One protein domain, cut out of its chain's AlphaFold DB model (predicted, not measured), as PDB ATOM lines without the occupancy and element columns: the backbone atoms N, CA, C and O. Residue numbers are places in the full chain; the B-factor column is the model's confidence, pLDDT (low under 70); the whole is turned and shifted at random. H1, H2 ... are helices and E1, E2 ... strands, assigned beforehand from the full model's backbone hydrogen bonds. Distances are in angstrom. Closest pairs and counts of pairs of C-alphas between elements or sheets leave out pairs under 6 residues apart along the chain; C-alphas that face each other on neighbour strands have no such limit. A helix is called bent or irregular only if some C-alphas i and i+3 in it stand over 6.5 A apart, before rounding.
ATOM      1  N   HIS A  27      14.673  30.700 206.377       60.75
ATOM      2  CA  HIS A  27      14.924  31.620 205.260       60.75
ATOM      3  C   HIS A  27      14.233  31.250 203.941       60.75
ATOM      4  O   HIS A  27      14.667  31.756 202.920       60.75
ATOM      5  N   GLN A  28      13.155  30.454 203.940       61.22
ATOM      6  CA  GLN A  28      12.272  30.287 202.775       61.22
ATOM      7  C   GLN A  28      10.812  30.654 203.084       61.22
ATOM      8  O   GLN A  28      10.377  30.550 204.236       61.22
ATOM      9  N   ASP A  29      10.078  31.155 202.087       61.50
ATOM     10  CA  ASP A  29       8.629  31.367 202.156       61.50
ATOM     11  C   ASP A  29       7.841  30.083 201.812       61.50
ATOM     12  O   ASP A  29       8.415  29.017 201.594       61.50
ATOM     13  N   GLU A  30       6.508  30.164 201.776       63.09
ATOM     14  CA  GLU A  30       5.628  29.025 201.451       63.09
ATOM     15  C   GLU A  30       5.788  28.482 200.018       63.09
ATOM     16  O   GLU A  30       5.351  27.367 199.734       63.09
ATOM     17  N   ASN A  31       6.443  29.242 199.138       63.03
ATOM     18  CA  ASN A  31       6.745  28.877 197.759       63.03
ATOM     19  C   ASN A  31       8.203  28.403 197.587       63.03
ATOM     20  O   ASN A  31       8.607  28.065 196.473       63.03
ATOM     21  N   GLY A  32       8.988  28.360 198.671       62.97
ATOM     22  CA  GLY A  32      10.408  28.006 198.652       62.97
ATOM     23  C   GLY A  32      11.339  29.155 198.245       62.97
ATOM     24  O   GLY A  32      12.525  28.915 198.009       62.97
ATOM     25  N   GLU A  33      10.844  30.394 198.152       62.31
ATOM     26  CA  GLU A  33      11.663  31.561 197.812       62.31
ATOM     27  C   GLU A  33      12.482  32.038 199.013       62.31
ATOM     28  O   GLU A  33      11.985  32.106 200.138       62.31
ATOM     29  N   GLU A  34      13.751  32.391 198.786       60.66
ATOM     30  CA  GLU A  34      14.661  32.774 199.864       60.66
ATOM     31  C   GLU A  34      14.269  34.132 200.484       60.66
ATOM     32  O   GLU A  34      14.288  35.178 199.834       60.66
ATOM     33  N   LEU A  35      13.936  34.131 201.773       59.41
ATOM     34  CA  LEU A  35      13.576  35.315 202.544       59.41
ATOM     35  C   LEU A  35      14.821  36.033 203.106       59.41
ATOM     36  O   LEU A  35      15.836  35.401 203.424       59.41
ATOM     37  N   PRO A  36      14.756  37.364 203.310       54.25
ATOM     38  CA  PRO A  36      15.899  38.157 203.758       54.25
ATOM     39  C   PRO A  36      16.500  37.662 205.082       54.25
ATOM     40  O   PRO A  36      15.817  37.553 206.106       54.25
ATOM     41  N   ARG A  37      17.818  37.440 205.101       53.62
ATOM     42  CA  ARG A  37      18.571  37.109 206.323       53.62
ATOM     43  C   ARG A  37      18.889  38.385 207.113       53.62
ATOM     44  O   ARG A  37      19.357  39.371 206.552       53.62
ATOM     45  N   GLY A  38      18.707  38.372 208.437       53.66
ATOM     46  CA  GLY A  38      19.165  39.451 209.327       53.66
ATOM     47  C   GLY A  38      18.061  40.125 210.144       53.66
ATOM     48  O   GLY A  38      17.081  39.495 210.514       53.66
ATOM     49  N   ARG A  39      18.241  41.415 210.463       44.12
ATOM     50  CA  ARG A  39      17.469  42.184 211.470       44.12
ATOM     51  C   ARG A  39      15.958  42.341 211.205       44.12
ATOM     52  O   ARG A  39      15.281  42.946 212.027       44.12
ATOM     53  N   TYR A  40      15.462  41.839 210.076       50.31
ATOM     54  CA  TYR A  40      14.049  41.869 209.695       50.31
ATOM     55  C   TYR A  40      13.423  40.476 209.600       50.31
ATOM     56  O   TYR A  40      12.241  40.394 209.278       50.31
ATOM     57  N   ALA A  41      14.180  39.407 209.892       58.19
ATOM     58  CA  ALA A  41      13.677  38.034 209.904       58.19
ATOM     59  C   ALA A  41      12.406  37.929 210.764       58.19
ATOM     60  O   ALA A  41      11.385  37.441 210.296       58.19
ATOM     61  N   ASP A  42      12.413  38.527 211.951       63.28
ATOM     62  CA  ASP A  42      11.298  38.580 212.898       63.28
ATOM     63  C   ASP A  42       9.969  39.022 212.254       63.28
ATOM     64  O   ASP A  42       8.911  38.499 212.591       63.28
ATOM     65  N   ARG A  43      10.002  39.953 211.284       60.62
ATOM     66  CA  ARG A  43       8.792  40.448 210.603       60.62
ATOM     67  C   ARG A  43       8.154  39.393 209.700       60.62
ATOM     68  O   ARG A  43       6.937  39.396 209.545       60.62
ATOM     69  N   TYR A  44       8.968  38.531 209.098       58.91
ATOM     70  CA  TYR A  44       8.530  37.471 208.187       58.91
ATOM     71  C   TYR A  44       8.245  36.159 208.926       58.91
ATOM     72  O   TYR A  44       7.411  35.372 208.487       58.91
ATOM     73  N   TYR A  45       8.910  35.949 210.064       66.88
ATOM     74  CA  TYR A  45       8.892  34.697 210.810       66.88
ATOM     75  C   TYR A  45       8.096  34.731 212.109       66.88
ATOM     76  O   TYR A  45       8.206  33.768 212.855       66.88
ATOM     77  N   ASN A  46       7.317  35.787 212.379       77.94
ATOM     78  CA  ASN A  46       6.408  35.873 213.529       77.94
ATOM     79  C   ASN A  46       5.255  34.858 213.398       77.94
ATOM     80  O   ASN A  46       4.129  35.212 213.044       77.94
ATOM     81  N   ARG A  47       5.573  33.587 213.621       79.75
ATOM     82  CA  ARG A  47       4.666  32.446 213.566       79.75
ATOM     83  C   ARG A  47       4.756  31.727 214.896       79.75
ATOM     84  O   ARG A  47       5.847  31.374 215.341       79.75
ATOM     85  N   ASP A  48       3.602  31.541 215.519       88.88
ATOM     86  CA  ASP A  48       3.513  30.749 216.734       88.88
ATOM     87  C   ASP A  48       3.738  29.277 216.385       88.88
ATOM     88  O   ASP A  48       2.986  28.704 215.597       88.88
ATOM     89  N   TRP A  49       4.793  28.690 216.939       92.62
ATOM     90  CA  TRP A  49       5.145  27.280 216.752       92.62
ATOM     91  C   TRP A  49       5.314  26.564 218.096       92.62
ATOM     92  O   TRP A  49       5.967  25.525 218.167       92.62
ATOM     93  N   ARG A  50       4.734  27.123 219.171       95.50
ATOM     94  CA  ARG A  50       4.855  26.605 220.542       95.50
ATOM     95  C   ARG A  50       4.537  25.124 220.657       95.50
ATOM     96  O   ARG A  50       5.347  24.398 221.213       95.50
ATOM     97  N   ASP A  51       3.416  24.671 220.103       95.19
ATOM     98  CA  ASP A  51       3.002  23.268 220.224       95.19
ATOM     99  C   ASP A  51       4.052  22.318 219.622       95.19
ATOM    100  O   ASP A  51       4.480  21.364 220.272       95.19
ATOM    101  N   THR A  52       4.553  22.640 218.424       94.38
ATOM    102  CA  THR A  52       5.636  21.897 217.760       94.38
ATOM    103  C   THR A  52       6.942  21.963 218.554       94.38
ATOM    104  O   THR A  52       7.632  20.957 218.716       94.38
ATOM    105  N   ALA A  53       7.297  23.143 219.070       94.88
ATOM    106  CA  ALA A  53       8.500  23.326 219.871       94.88
ATOM    107  C   ALA A  53       8.460  22.485 221.151       94.88
ATOM    108  O   ALA A  53       9.446  21.835 221.489       94.88
ATOM    109  N   GLU A  54       7.326  22.475 221.851       95.44
ATOM    110  CA  GLU A  54       7.125  21.704 223.076       95.44
ATOM    111  C   GLU A  54       7.211  20.196 222.829       95.44
ATOM    112  O   GLU A  54       7.823  19.491 223.638       95.44
ATOM    113  N   GLU A  55       6.675  19.708 221.704       95.38
ATOM    114  CA  GLU A  55       6.827  18.316 221.267       95.38
ATOM    115  C   GLU A  55       8.302  17.970 221.022       95.38
ATOM    116  O   GLU A  55       8.824  17.012 221.594       95.38
ATOM    117  N   TYR A  56       9.021  18.798 220.258       95.56
ATOM    118  CA  TYR A  56      10.448  18.592 220.001       95.56
ATOM    119  C   TYR A  56      11.297  18.677 221.272       95.56
ATOM    120  O   TYR A  56      12.252  17.916 221.426       95.56
ATOM    121  N   LEU A  57      10.969  19.582 222.199       94.12
ATOM    122  CA  LEU A  57      11.633  19.668 223.497       94.12
ATOM    123  C   LEU A  57      11.396  18.398 224.316       94.12
ATOM    124  O   LEU A  57      12.336  17.910 224.934       94.12
ATOM    125  N   ALA A  58      10.171  17.865 224.336       91.81
ATOM    126  CA  ALA A  58       9.860  16.631 225.052       91.81
ATOM    127  C   ALA A  58      10.637  15.436 224.480       91.81
ATOM    128  O   ALA A  58      11.285  14.716 225.241       91.81
ATOM    129  N   ASP A  59      10.651  15.274 223.154       92.38
ATOM    130  CA  ASP A  59      11.442  14.241 222.480       92.38
ATOM    131  C   ASP A  59      12.938  14.394 222.780       92.38
ATOM    132  O   ASP A  59      13.598  13.431 223.162       92.38
ATOM    133  N   LEU A  60      13.477  15.609 222.673       92.06
ATOM    134  CA  LEU A  60      14.885  15.877 222.953       92.06
ATOM    135  C   LEU A  60      15.255  15.578 224.413       92.06
ATOM    136  O   LEU A  60      16.329  15.046 224.678       92.06
ATOM    137  N   ILE A  61      14.389  15.920 225.367       90.38
ATOM    138  CA  ILE A  61      14.603  15.606 226.785       90.38
ATOM    139  C   ILE A  61      14.640  14.089 226.993       90.38
ATOM    140  O   ILE A  61      15.504  13.607 227.723       90.38
ATOM    141  N   ASN A  62      13.764  13.341 226.316       87.69
ATOM    142  CA  ASN A  62      13.776  11.880 226.359       87.69
ATOM    143  C   ASN A  62      15.078  11.301 225.776       87.69
ATOM    144  O   ASN A  62      15.637  10.378 226.356       87.69
ATOM    145  N   GLU A  63      15.601  11.865 224.681       84.25
ATOM    146  CA  GLU A  63      16.896  11.462 224.098       84.25
ATOM    147  C   GLU A  63      18.086  11.758 225.027       84.25
ATOM    148  O   GLU A  63      19.097  11.049 225.014       84.25
ATOM    149  N   LEU A  64      17.987  12.814 225.841       82.62
ATOM    150  CA  LEU A  64      19.030  13.188 226.795       82.62
ATOM    151  C   LEU A  64      19.076  12.303 228.044       82.62
ATOM    152  O   LEU A  64      20.083  12.406 228.738       82.62
ATOM    153  N   ASP A  65      18.035  11.491 228.277       73.00
ATOM    154  CA  ASP A  65      17.774  10.495 229.334       73.00
ATOM    155  C   ASP A  65      18.480  10.670 230.698       73.00
ATOM    156  O   ASP A  65      19.684  10.887 230.841       73.00
ATOM    157  N   GLY A  66      17.716  10.476 231.770       72.06
ATOM    158  CA  GLY A  66      18.257  10.419 233.124       72.06
ATOM    159  C   GLY A  66      18.584  11.773 233.753       72.06
ATOM    160  O   GLY A  66      19.285  11.790 234.765       72.06
ATOM    161  N   PHE A  67      18.085  12.891 233.226       79.12
ATOM    162  CA  PHE A  67      18.113  14.185 233.915       79.12
ATOM    163  C   PHE A  67      16.722  14.575 234.406       79.12
ATOM    164  O   PHE A  67      15.767  14.574 233.632       79.12
ATOM    165  N   ASP A  68      16.627  14.975 235.673       75.94
ATOM    166  CA  ASP A  68      15.379  15.491 236.224       75.94
ATOM    167  C   ASP A  68      15.082  16.878 235.641       75.94
ATOM    168  O   ASP A  68      15.944  17.767 235.620       75.94
ATOM    169  N   THR A  69      13.848  17.055 235.169       75.94
ATOM    170  CA  THR A  69      13.315  18.352 234.756       75.94
ATOM    171  C   THR A  69      12.939  19.170 235.983       75.94
ATOM    172  O   THR A  69      12.310  18.679 236.920       75.94
ATOM    173  N   TYR A  70      13.291  20.451 235.973       77.00
ATOM    174  CA  TYR A  70      12.813  21.399 236.972       77.00
ATOM    175  C   TYR A  70      12.628  22.780 236.347       77.00
ATOM    176  O   TYR A  70      13.199  23.106 235.304       77.00
ATOM    177  N   PHE A  71      11.817  23.598 237.009       66.00
ATOM    178  CA  PHE A  71      11.652  25.004 236.671       66.00
ATOM    179  C   PHE A  71      12.484  25.835 237.638       66.00
ATOM    180  O   PHE A  71      12.451  25.617 238.849       66.00
ATOM    181  N   GLU A  72      13.262  26.769 237.106       66.81
ATOM    182  CA  GLU A  72      14.027  27.709 237.915       66.81
ATOM    183  C   GLU A  72      13.202  28.995 238.041       66.81
ATOM    184  O   GLU A  72      12.889  29.614 237.030       66.81
ATOM    185  N   ASP A  73      12.874  29.430 239.264       55.94
ATOM    186  CA  ASP A  73      12.050  30.634 239.536       55.94
ATOM    187  C   ASP A  73      12.692  31.966 239.075       55.94
ATOM    188  O   ASP A  73      12.173  33.058 239.313       55.94
ATOM    189  N   SER A  74      13.863  31.901 238.441       70.31
ATOM    190  CA  SER A  74      14.606  33.054 237.942       70.31
ATOM    191  C   SER A  74      14.307  33.328 236.466       70.31
ATOM    192  O   SER A  74      13.705  32.522 235.769       70.31
ATOM    193  N   GLN A  75      14.739  34.487 235.967       71.50
ATOM    194  CA  GLN A  75      14.648  34.802 234.537       71.50
ATOM    195  C   GLN A  75      15.337  33.712 233.689       71.50
ATOM    196  O   GLN A  75      16.460  33.336 234.048       71.50
ATOM    197  N   PRO A  76      14.740  33.273 232.558       79.12
ATOM    198  CA  PRO A  76      15.322  32.243 231.700       79.12
ATOM    199  C   PRO A  76      16.773  32.561 231.341       79.12
ATOM    200  O   PRO A  76      17.103  33.674 230.903       79.12
ATOM    201  N   LYS A  77      17.676  31.594 231.510       84.62
ATOM    202  CA  LYS A  77      19.114  31.784 231.260       84.62
ATOM    203  C   LYS A  77      19.393  32.075 229.786       84.62
ATOM    204  O   LYS A  77      20.314  32.837 229.460       84.62
ATOM    205  N   LEU A  78      18.580  31.516 228.897       91.00
ATOM    206  CA  LEU A  78      18.632  31.671 227.450       91.00
ATOM    207  C   LEU A  78      17.946  32.950 226.945       91.00
ATOM    208  O   LEU A  78      18.162  33.306 225.783       91.00
ATOM    209  N   ALA A  79      17.258  33.722 227.798       88.19
ATOM    210  CA  ALA A  79      16.637  34.996 227.404       88.19
ATOM    211  C   ALA A  79      17.661  35.983 226.821       88.19
ATOM    212  O   ALA A  79      17.383  36.705 225.865       88.19
ATOM    213  N   LYS A  80      18.906  35.957 227.318       86.88
ATOM    214  CA  LYS A  80      20.020  36.772 226.788       86.88
ATOM    215  C   LYS A  80      20.423  36.408 225.356       86.88
ATOM    216  O   LYS A  80      21.139  37.173 224.713       86.88
ATOM    217  N   LEU A  81      20.022  35.229 224.890       88.19
ATOM    218  CA  LEU A  81      20.226  34.727 223.533       88.19
ATOM    219  C   LEU A  81      18.951  34.845 222.679       88.19
ATOM    220  O   LEU A  81      18.977  34.441 221.521       88.19
ATOM    221  N   GLY A  82      17.877  35.415 223.234       89.06
ATOM    222  CA  GLY A  82      16.594  35.622 222.567       89.06
ATOM    223  C   GLY A  82      15.625  34.441 222.650       89.06
ATOM    224  O   GLY A  82      14.611  34.482 221.973       89.06
ATOM    225  N   TYR A  83      15.897  33.413 223.460       92.62
ATOM    226  CA  TYR A  83      14.948  32.320 223.712       92.62
ATOM    227  C   TYR A  83      14.189  32.609 225.005       92.62
ATOM    228  O   TYR A  83      14.813  32.776 226.054       92.62
ATOM    229  N   THR A  84      12.869  32.736 224.922       92.62
ATOM    230  CA  THR A  84      12.035  33.197 226.043       92.62
ATOM    231  C   THR A  84      11.338  32.063 226.778       92.62
ATOM    232  O   THR A  84      10.977  32.258 227.932       92.62
ATOM    233  N   GLU A  85      11.196  30.898 226.144       92.94
ATOM    234  CA  GLU A  85      10.702  29.674 226.773       92.94
ATOM    235  C   GLU A  85      11.889  28.741 227.042       92.94
ATOM    236  O   GLU A  85      12.728  28.523 226.161       92.94
ATOM    237  N   GLU A  86      11.991  28.220 228.264       92.44
ATOM    238  CA  GLU A  86      13.136  27.434 228.732       92.44
ATOM    239  C   GLU A  86      12.697  26.305 229.670       92.44
ATOM    240  O   GLU A  86      11.859  26.491 230.551       92.44
ATOM    241  N   LYS A  87      13.325  25.140 229.504       91.50
ATOM    242  CA  LYS A  87      13.300  24.014 230.437       91.50
ATOM    243  C   LYS A  87      14.713  23.769 230.952       91.50
ATOM    244  O   LYS A  87      15.660  23.671 230.163       91.50
ATOM    245  N   CYS A  88      14.848  23.635 232.267       91.44
ATOM    246  CA  CYS A  88      16.111  23.302 232.913       91.44
ATOM    247  C   CYS A  88      16.154  21.807 233.252       91.44
ATOM    248  O   CYS A  88      15.166  21.221 233.700       91.44
ATOM    249  N   LEU A  89      17.316  21.197 233.035       90.00
ATOM    250  CA  LEU A  89      17.614  19.805 233.353       90.00
ATOM    251  C   LEU A  89      18.849  19.746 234.257       90.00
ATOM    252  O   LEU A  89      19.849  20.423 233.988       90.00
ATOM    253  N   GLY A  90      18.797  18.919 235.305       86.75
ATOM    254  CA  GLY A  90      19.932  18.665 236.201       86.75
ATOM    255  C   GLY A  90      20.673  19.932 236.660       86.75
ATOM    256  O   GLY A  90      20.092  20.974 236.937       86.75
ATOM    257  N   THR A  91      21.998  19.884 236.731       85.56
ATOM    258  CA  THR A  91      22.811  21.009 237.205       85.56
ATOM    259  C   THR A  91      23.356  21.814 236.031       85.56
ATOM    260  O   THR A  91      24.524  21.713 235.663       85.56
ATOM    261  N   GLY A  92      22.518  22.668 235.443       89.31
ATOM    262  CA  GLY A  92      22.963  23.653 234.452       89.31
ATOM    263  C   GLY A  92      22.987  23.140 233.014       89.31
ATOM    264  O   GLY A  92      23.936  23.434 232.275       89.31
ATOM    265  N   ILE A  93      21.939  22.411 232.633       93.25
ATOM    266  CA  ILE A  93      21.539  22.157 231.249       93.25
ATOM    267  C   ILE A  93      20.241  22.934 231.011       93.25
ATOM    268  O   ILE A  93      19.283  22.774 231.758       93.25
ATOM    269  N   ASN A  94      20.209  23.781 229.988       94.38
ATOM    270  CA  ASN A  94      19.044  24.599 229.651       94.38
ATOM    271  C   ASN A  94      18.681  24.352 228.189       94.38
ATOM    272  O   ASN A  94      19.558  24.416 227.321       94.38
ATOM    273  N   ILE A  95      17.407  24.087 227.924       95.31
ATOM    274  CA  ILE A  95      16.863  23.883 226.582       95.31
ATOM    275  C   ILE A  95      15.764  24.906 226.375       95.31
ATOM    276  O   ILE A  95      14.887  25.026 227.221       95.31
ATOM    277  N   GLY A  96      15.791  25.641 225.274       95.06
ATOM    278  CA  GLY A  96      14.795  26.676 225.054       95.06
ATOM    279  C   GLY A  96      14.580  27.025 223.600       95.06
ATOM    280  O   GLY A  96      15.381  26.682 222.728       95.06
ATOM    281  N   TYR A  97      13.484  27.729 223.364       95.62
ATOM    282  CA  TYR A  97      13.053  28.196 222.056       95.62
ATOM    283  C   TYR A  97      12.431  29.601 222.178       95.62
ATOM    284  O   TYR A  97      12.234  30.130 223.277       95.62
ATOM    285  N   HIS A  98      12.176  30.252 221.043       94.06
ATOM    286  CA  HIS A  98      11.382  31.479 221.009       94.06
ATOM    287  C   HIS A  98      10.009  31.168 220.403       94.06
ATOM    288  O   HIS A  98       9.976  30.697 219.267       94.06
ATOM    289  N   PRO A  99       8.887  31.469 221.077       92.88
ATOM    290  CA  PRO A  99       7.559  30.973 220.709       92.88
ATOM    291  C   PRO A  99       7.086  31.459 219.343       92.88
ATOM    292  O   PRO A  99       6.371  30.751 218.648       92.88
ATOM    293  N   ASN A 100       7.536  32.648 218.942       90.12
ATOM    294  CA  ASN A 100       7.106  33.273 217.700       90.12
ATOM    295  C   ASN A 100       8.136  33.202 216.570       90.12
ATOM    296  O   ASN A 100       7.855  33.737 215.514       90.12
ATOM    297  N   TYR A 101       9.339  32.654 216.782       87.94
ATOM    298  CA  TYR A 101      10.452  32.780 215.825       87.94
ATOM    299  C   TYR A 101      11.116  31.428 215.546       87.94
ATOM    300  O   TYR A 101      12.233  31.166 215.996       87.94
ATOM    301  N   GLU A 102      10.445  30.577 214.769       87.12
ATOM    302  CA  GLU A 102      10.918  29.219 214.445       87.12
ATOM    303  C   GLU A 102      12.319  29.194 213.811       87.12
ATOM    304  O   GLU A 102      13.107  28.295 214.081       87.12
ATOM    305  N   TYR A 103      12.704  30.220 213.042       84.25
ATOM    306  CA  TYR A 103      14.048  30.300 212.446       84.25
ATOM    307  C   TYR A 103      15.186  30.337 213.489       84.25
ATOM    308  O   TYR A 103      16.336  30.039 213.155       84.25
ATOM    309  N   MET A 104      14.899  30.726 214.740       88.00
ATOM    310  CA  MET A 104      15.853  30.618 215.849       88.00
ATOM    311  C   MET A 104      16.018  29.167 216.310       88.00
ATOM    312  O   MET A 104      17.098  28.792 216.770       88.00
ATOM    313  N   GLY A 105      14.964  28.367 216.144       93.00
ATOM    314  CA  GLY A 105      14.894  26.952 216.459       93.00
ATOM    315  C   GLY A 105      15.052  26.658 217.948       93.00
ATOM    316  O   GLY A 105      14.592  27.419 218.800       93.00
ATOM    317  N   ILE A 106      15.709  25.538 218.253       96.12
ATOM    318  CA  ILE A 106      15.915  25.039 219.616       96.12
ATOM    319  C   ILE A 106      17.373  25.245 220.023       96.12
ATOM    320  O   ILE A 106      18.309  24.882 219.304       96.12
ATOM    321  N   CYS A 107      17.579  25.799 221.211       97.00
ATOM    322  CA  CYS A 107      18.884  26.011 221.815       97.00
ATOM    323  C   CYS A 107      19.084  25.076 223.002       97.00
ATOM    324  O   CYS A 107      18.303  25.107 223.942       97.00
ATOM    325  N   LEU A 108      20.170  24.308 222.982       96.56
ATOM    326  CA  LEU A 108      20.655  23.514 224.107       96.56
ATOM    327  C   LEU A 108      21.945  24.153 224.630       96.56
ATOM    328  O   LEU A 108      22.936  24.259 223.907       96.56
ATOM    329  N   GLN A 109      21.960  24.557 225.896       97.00
ATOM    330  CA  GLN A 109      23.127  25.103 226.578       97.00
ATOM    331  C   GLN A 109      23.494  24.247 227.783       97.00
ATOM    332  O   GLN A 109      22.703  24.091 228.704       97.00
ATOM    333  N   MET A 110      24.737  23.779 227.817       96.25
ATOM    334  CA  MET A 110      25.304  23.034 228.933       96.25
ATOM    335  C   MET A 110      26.471  23.809 229.533       96.25
ATOM    336  O   MET A 110      27.437  24.161 228.849       96.25
ATOM    337  N   THR A 111      26.376  24.070 230.831       95.56
ATOM    338  CA  THR A 111      27.466  24.636 231.628       95.56
ATOM    339  C   THR A 111      28.514  23.568 231.959       95.56
ATOM    340  O   THR A 111      28.315  22.378 231.706       95.56
ATOM    341  N   GLY A 112      29.628  23.969 232.573       94.00
ATOM    342  CA  GLY A 112      30.645  23.022 233.030       94.00
ATOM    343  C   GLY A 112      30.125  22.032 234.073       94.00
ATOM    344  O   GLY A 112      30.594  20.897 234.104       94.00
ATOM    345  N   ASP A 113      29.157  22.429 234.906       92.75
ATOM    346  CA  ASP A 113      28.475  21.513 235.831       92.75
ATOM    347  C   ASP A 113      27.569  20.533 235.073       92.75
ATOM    348  O   ASP A 113      27.685  19.327 235.280       92.75
ATOM    349  N   GLY A 114      26.795  21.012 234.094       93.44
ATOM    350  CA  GLY A 114      25.924  20.154 233.283       93.44
ATOM    351  C   GLY A 114      26.707  19.114 232.477       93.44
ATOM    352  O   GLY A 114      26.320  17.953 232.396       93.44
ATOM    353  N   LEU A 115      27.872  19.493 231.942       95.00
ATOM    354  CA  LEU A 115      28.776  18.564 231.255       95.00
ATOM    355  C   LEU A 115      29.463  17.577 232.210       95.00
ATOM    356  O   LEU A 115      29.801  16.467 231.798       95.00
ATOM    357  N   ARG A 116      29.713  17.958 233.470       93.38
ATOM    358  CA  ARG A 116      30.204  17.021 234.497       93.38
ATOM    359  C   ARG A 116      29.134  15.996 234.846       93.38
ATOM    360  O   ARG A 116      29.442  14.810 234.919       93.38
ATOM    361  N   GLU A 117      27.895  16.443 235.015       92.44
ATOM    362  CA  GLU A 117      26.770  15.557 235.293       92.44
ATOM    363  C   GLU A 117      26.521  14.591 234.126       92.44
ATOM    364  O   GLU A 117      26.445  13.383 234.345       92.44
ATOM    365  N   LEU A 118      26.538  15.086 232.883       92.62
ATOM    366  CA  LEU A 118      26.465  14.255 231.677       92.62
ATOM    367  C   LEU A 118      27.527  13.152 231.668       92.62
ATOM    368  O   LEU A 118      27.201  11.988 231.446       92.62
ATOM    369  N   ARG A 119      28.788  13.494 231.949       92.44
ATOM    370  CA  ARG A 119      29.878  12.512 232.043       92.44
ATOM    371  C   ARG A 119      29.657  11.499 233.163       92.44
ATOM    372  O   ARG A 119      29.943  10.324 232.975       92.44
ATOM    373  N   SER A 120      29.128  11.928 234.309       91.12
ATOM    374  CA  SER A 120      28.856  11.021 235.430       91.12
ATOM    375  C   SER A 120      27.791   9.967 235.107       91.12
ATOM    376  O   SER A 120      27.882   8.850 235.606       91.12
ATOM    377  N   LYS A 121      26.819  10.308 234.249       88.94
ATOM    378  CA  LYS A 121      25.729   9.412 233.837       88.94
ATOM    379  C   LYS A 121      26.103   8.547 232.631       88.94
ATOM    380  O   LYS A 121      25.820   7.355 232.626       88.94
ATOM    381  N   ASN A 122      26.772   9.134 231.638       87.50
ATOM    382  CA  ASN A 122      27.014   8.499 230.337       87.50
ATOM    383  C   ASN A 122      28.436   7.944 230.157       87.50
ATOM    384  O   ASN A 122      28.722   7.324 229.134       87.50
ATOM    385  N   GLY A 123      29.317   8.146 231.141       88.12
ATOM    386  CA  GLY A 123      30.680   7.628 231.137       88.12
ATOM    387  C   GLY A 123      31.592   8.308 230.114       88.12
ATOM    388  O   GLY A 123      31.468   9.500 229.812       88.12
ATOM    389  N   ASP A 124      32.550   7.538 229.604       86.31
ATOM    390  CA  ASP A 124      33.523   8.020 228.630       86.31
ATOM    391  C   ASP A 124      32.838   8.441 227.324       86.31
ATOM    392  O   ASP A 124      31.853   7.849 226.888       86.31
ATOM    393  N   LEU A 125      33.390   9.464 226.663       89.31
ATOM    394  CA  LEU A 125      32.877   9.995 225.392       89.31
ATOM    395  C   LEU A 125      31.445  10.551 225.457       89.31
ATOM    396  O   LEU A 125      30.806  10.690 224.410       89.31
ATOM    397  N   ALA A 126      30.952  10.905 226.646       92.38
ATOM    398  CA  ALA A 126      29.612  11.447 226.843       92.38
ATOM    399  C   ALA A 126      29.291  12.625 225.906       92.38
ATOM    400  O   ALA A 126      28.223  12.653 225.299       92.38
ATOM    401  N   GLU A 127      30.223  13.561 225.709       94.00
ATOM    402  CA  GLU A 127      30.014  14.698 224.805       94.00
ATOM    403  C   GLU A 127      29.991  14.274 223.330       94.00
ATOM    404  O   GLU A 127      29.209  14.799 222.541       94.00
ATOM    405  N   SER A 128      30.805  13.288 222.949       93.69
ATOM    406  CA  SER A 128      30.805  12.737 221.589       93.69
ATOM    407  C   SER A 128      29.514  11.969 221.296       93.69
ATOM    408  O   SER A 128      29.003  12.042 220.179       93.69
ATOM    409  N   LYS A 129      28.972  11.240 222.286       93.06
ATOM    410  CA  LYS A 129      27.657  10.588 222.201       93.06
ATOM    411  C   LYS A 129      26.556  11.637 222.058       93.06
ATOM    412  O   LYS A 129      25.855  11.602 221.057       93.06
ATOM    413  N   LEU A 130      26.511  12.621 222.958       94.06
ATOM    414  CA  LEU A 130      25.560  13.731 222.905       94.06
ATOM    415  C   LEU A 130      25.528  14.394 221.524       94.06
ATOM    416  O   LEU A 130      24.463  14.578 220.952       94.06
ATOM    417  N   LEU A 131      26.686  14.745 220.958       94.81
ATOM    418  CA  LEU A 131      26.737  15.390 219.643       94.81
ATOM    419  C   LEU A 131      26.172  14.501 218.522       94.81
ATOM    420  O   LEU A 131      25.585  15.026 217.578       94.81
ATOM    421  N   ARG A 132      26.334  13.174 218.613       92.56
ATOM    422  CA  ARG A 132      25.728  12.223 217.667       92.56
ATOM    423  C   ARG A 132      24.219  12.152 217.840       92.56
ATOM    424  O   ARG A 132      23.520  12.239 216.839       92.56
ATOM    425  N   ASP A 133      23.748  12.069 219.076       93.19
ATOM    426  CA  ASP A 133      22.320  11.992 219.381       93.19
ATOM    427  C   ASP A 133      21.609  13.273 218.925       93.19
ATOM    428  O   ASP A 133      20.622  13.211 218.199       93.19
ATOM    429  N   ILE A 134      22.187  14.445 219.212       94.44
ATOM    430  CA  ILE A 134      21.673  15.740 218.742       94.44
ATOM    431  C   ILE A 134      21.661  15.824 217.218       94.44
ATOM    432  O   ILE A 134      20.699  16.330 216.640       94.44
ATOM    433  N   ARG A 135      22.711  15.335 216.550       92.62
ATOM    434  CA  ARG A 135      22.746  15.287 215.087       92.62
ATOM    435  C   ARG A 135      21.606  14.430 214.539       92.62
ATOM    436  O   ARG A 135      20.881  14.901 213.671       92.62
ATOM    437  N   SER A 136      21.449  13.211 215.047       92.12
ATOM    438  CA  SER A 136      20.402  12.285 214.612       92.12
ATOM    439  C   SER A 136      19.001  12.824 214.902       92.12
ATOM    440  O   SER A 136      18.132  12.753 214.037       92.12
ATOM    441  N   PHE A 137      18.794  13.431 216.072       94.88
ATOM    442  CA  PHE A 137      17.544  14.101 216.424       94.88
ATOM    443  C   PHE A 137      17.235  15.262 215.471       94.88
ATOM    444  O   PHE A 137      16.130  15.353 214.945       94.88
ATOM    445  N   SER A 138      18.225  16.109 215.178       93.06
ATOM    446  CA  SER A 138      18.051  17.239 214.255       93.06
ATOM    447  C   SER A 138      17.690  16.765 212.848       93.06
ATOM    448  O   SER A 138      16.779  17.308 212.234       93.06
ATOM    449  N   GLU A 139      18.350  15.712 212.354       89.69
ATOM    450  CA  GLU A 139      18.031  15.089 211.065       89.69
ATOM    451  C   GLU A 139      16.590  14.529 211.046       89.69
ATOM    452  O   GLU A 139      15.882  14.733 210.061       89.69
ATOM    453  N   LYS A 140      16.119  13.907 212.144       93.38
ATOM    454  CA  LYS A 140      14.735  13.404 212.296       93.38
ATOM    455  C   LYS A 140      13.692  14.519 212.154       93.38
ATOM    456  O   LYS A 140      12.662  14.291 211.526       93.38
ATOM    457  N   ILE A 141      13.953  15.702 212.711       92.19
ATOM    458  CA  ILE A 141      13.017  16.840 212.676       92.19
ATOM    459  C   ILE A 141      13.239  17.790 211.482       92.19
ATOM    460  O   ILE A 141      12.632  18.853 211.440       92.19
ATOM    461  N   ASN A 142      14.087  17.428 210.506       88.25
ATOM    462  CA  ASN A 142      14.473  18.264 209.352       88.25
ATOM    463  C   ASN A 142      15.165  19.595 209.732       88.25
ATOM    464  O   ASN A 142      14.926  20.652 209.140       88.25
TER     465      ASN A 142
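This is residues 27 to 142 of the 400 residues of an uncharacterized protein of Streptococcus uberis (UniProt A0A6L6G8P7). A small three-stranded sheet makes the core, with the long helix H2 along one face and the short helix H3 on the other. H4 sits at the end of the sheet where E3 ends, and from it H5 folds back, passing H2's last turns in the opposite direction; at the other end of the longest axis lies a loose stretch, residues 27 to 40, with the small helix H1. The printed part has 116 residues, with five named helices and three named strands in the order H1 H2 H3 E1 E2 E3 H4 H5. The sheet's order is E1 - E2 - E3, all antiparallel, and the class is mixed, helices and strands. The whole is compact, with a radius of gyration of the C-alphas of 15.5 A and spans of 46 by 32 by 23 A.

The strands are E1, residues 85 to 89, 13.7 A, beginning at C-alpha 85 (10.702, 29.674, 226.773); E2, residues 93 to 97, 13.9 A; and E3, residues 106 to 110, 13.4 A. The helices are H2, residues 50 to 64, 20.5 A; H3, residues 77 to 81, 8.3 A; H4, residues 112 to 122, 15.2 A; H5, residues 126 to 140, 20.9 A, ending at C-alpha 140 (14.735, 13.404, 212.296); and H1, residues 41 to 45, 5.9 A. H3 is irregular, but only just: C-alphas 77 and 80 are 6.8 A apart.

E1, E2 and E3 form a meander, each strand the antiparallel neighbour of the one before. In the hairpin E1 and E2, N 87 and O 95 are 2.8 A apart; in the hairpin E2 and E3, N 96 and O 107 are 2.9 A apart. H2 is on the sheet at a height of 9.4 A, over E2 and along the strands, at 19 degrees to E2 on the local plane; their closest C-alphas, of Ala 53 and Tyr 97, are 7.0 A apart. H3 is on the opposite face, over E2, at a height of 8.4 A. H4 only grazes the sheet, with residues 112 to 118. H5 touches H4 with residues 126 to 127 alone, about perpendicular at 87 degrees; the closest C-alphas, of Arg 119 and Ala 126, are 5.3 A apart. H2 touches H5 with residues 60 to 64 alone, opposite ways at a steep tilt of 36 degrees, only just past shallow; the closest C-alphas, of Glu 63 and Asp 133, are 7.2 A apart. H1 is apart from H2 and H5, for instance. Every O i to N i+4 pair is within hydrogen-bond range in H1, H2, H4 and H5; in H3 it is 0 of 1, with 1 of 2 O i to N i+3 pairs.

The two C-alphas farthest apart, of Asn 31 and Ser 120, are 47.2 A apart. The printed part has no cut. The link from H2 to H3 is long, and its residues 69 to 70 pair antiparallel with residues 88 to 89 of E1. The mean pLDDT of the printed part is 84.1; residues 27 to 45 and 71 to 73 are under 70.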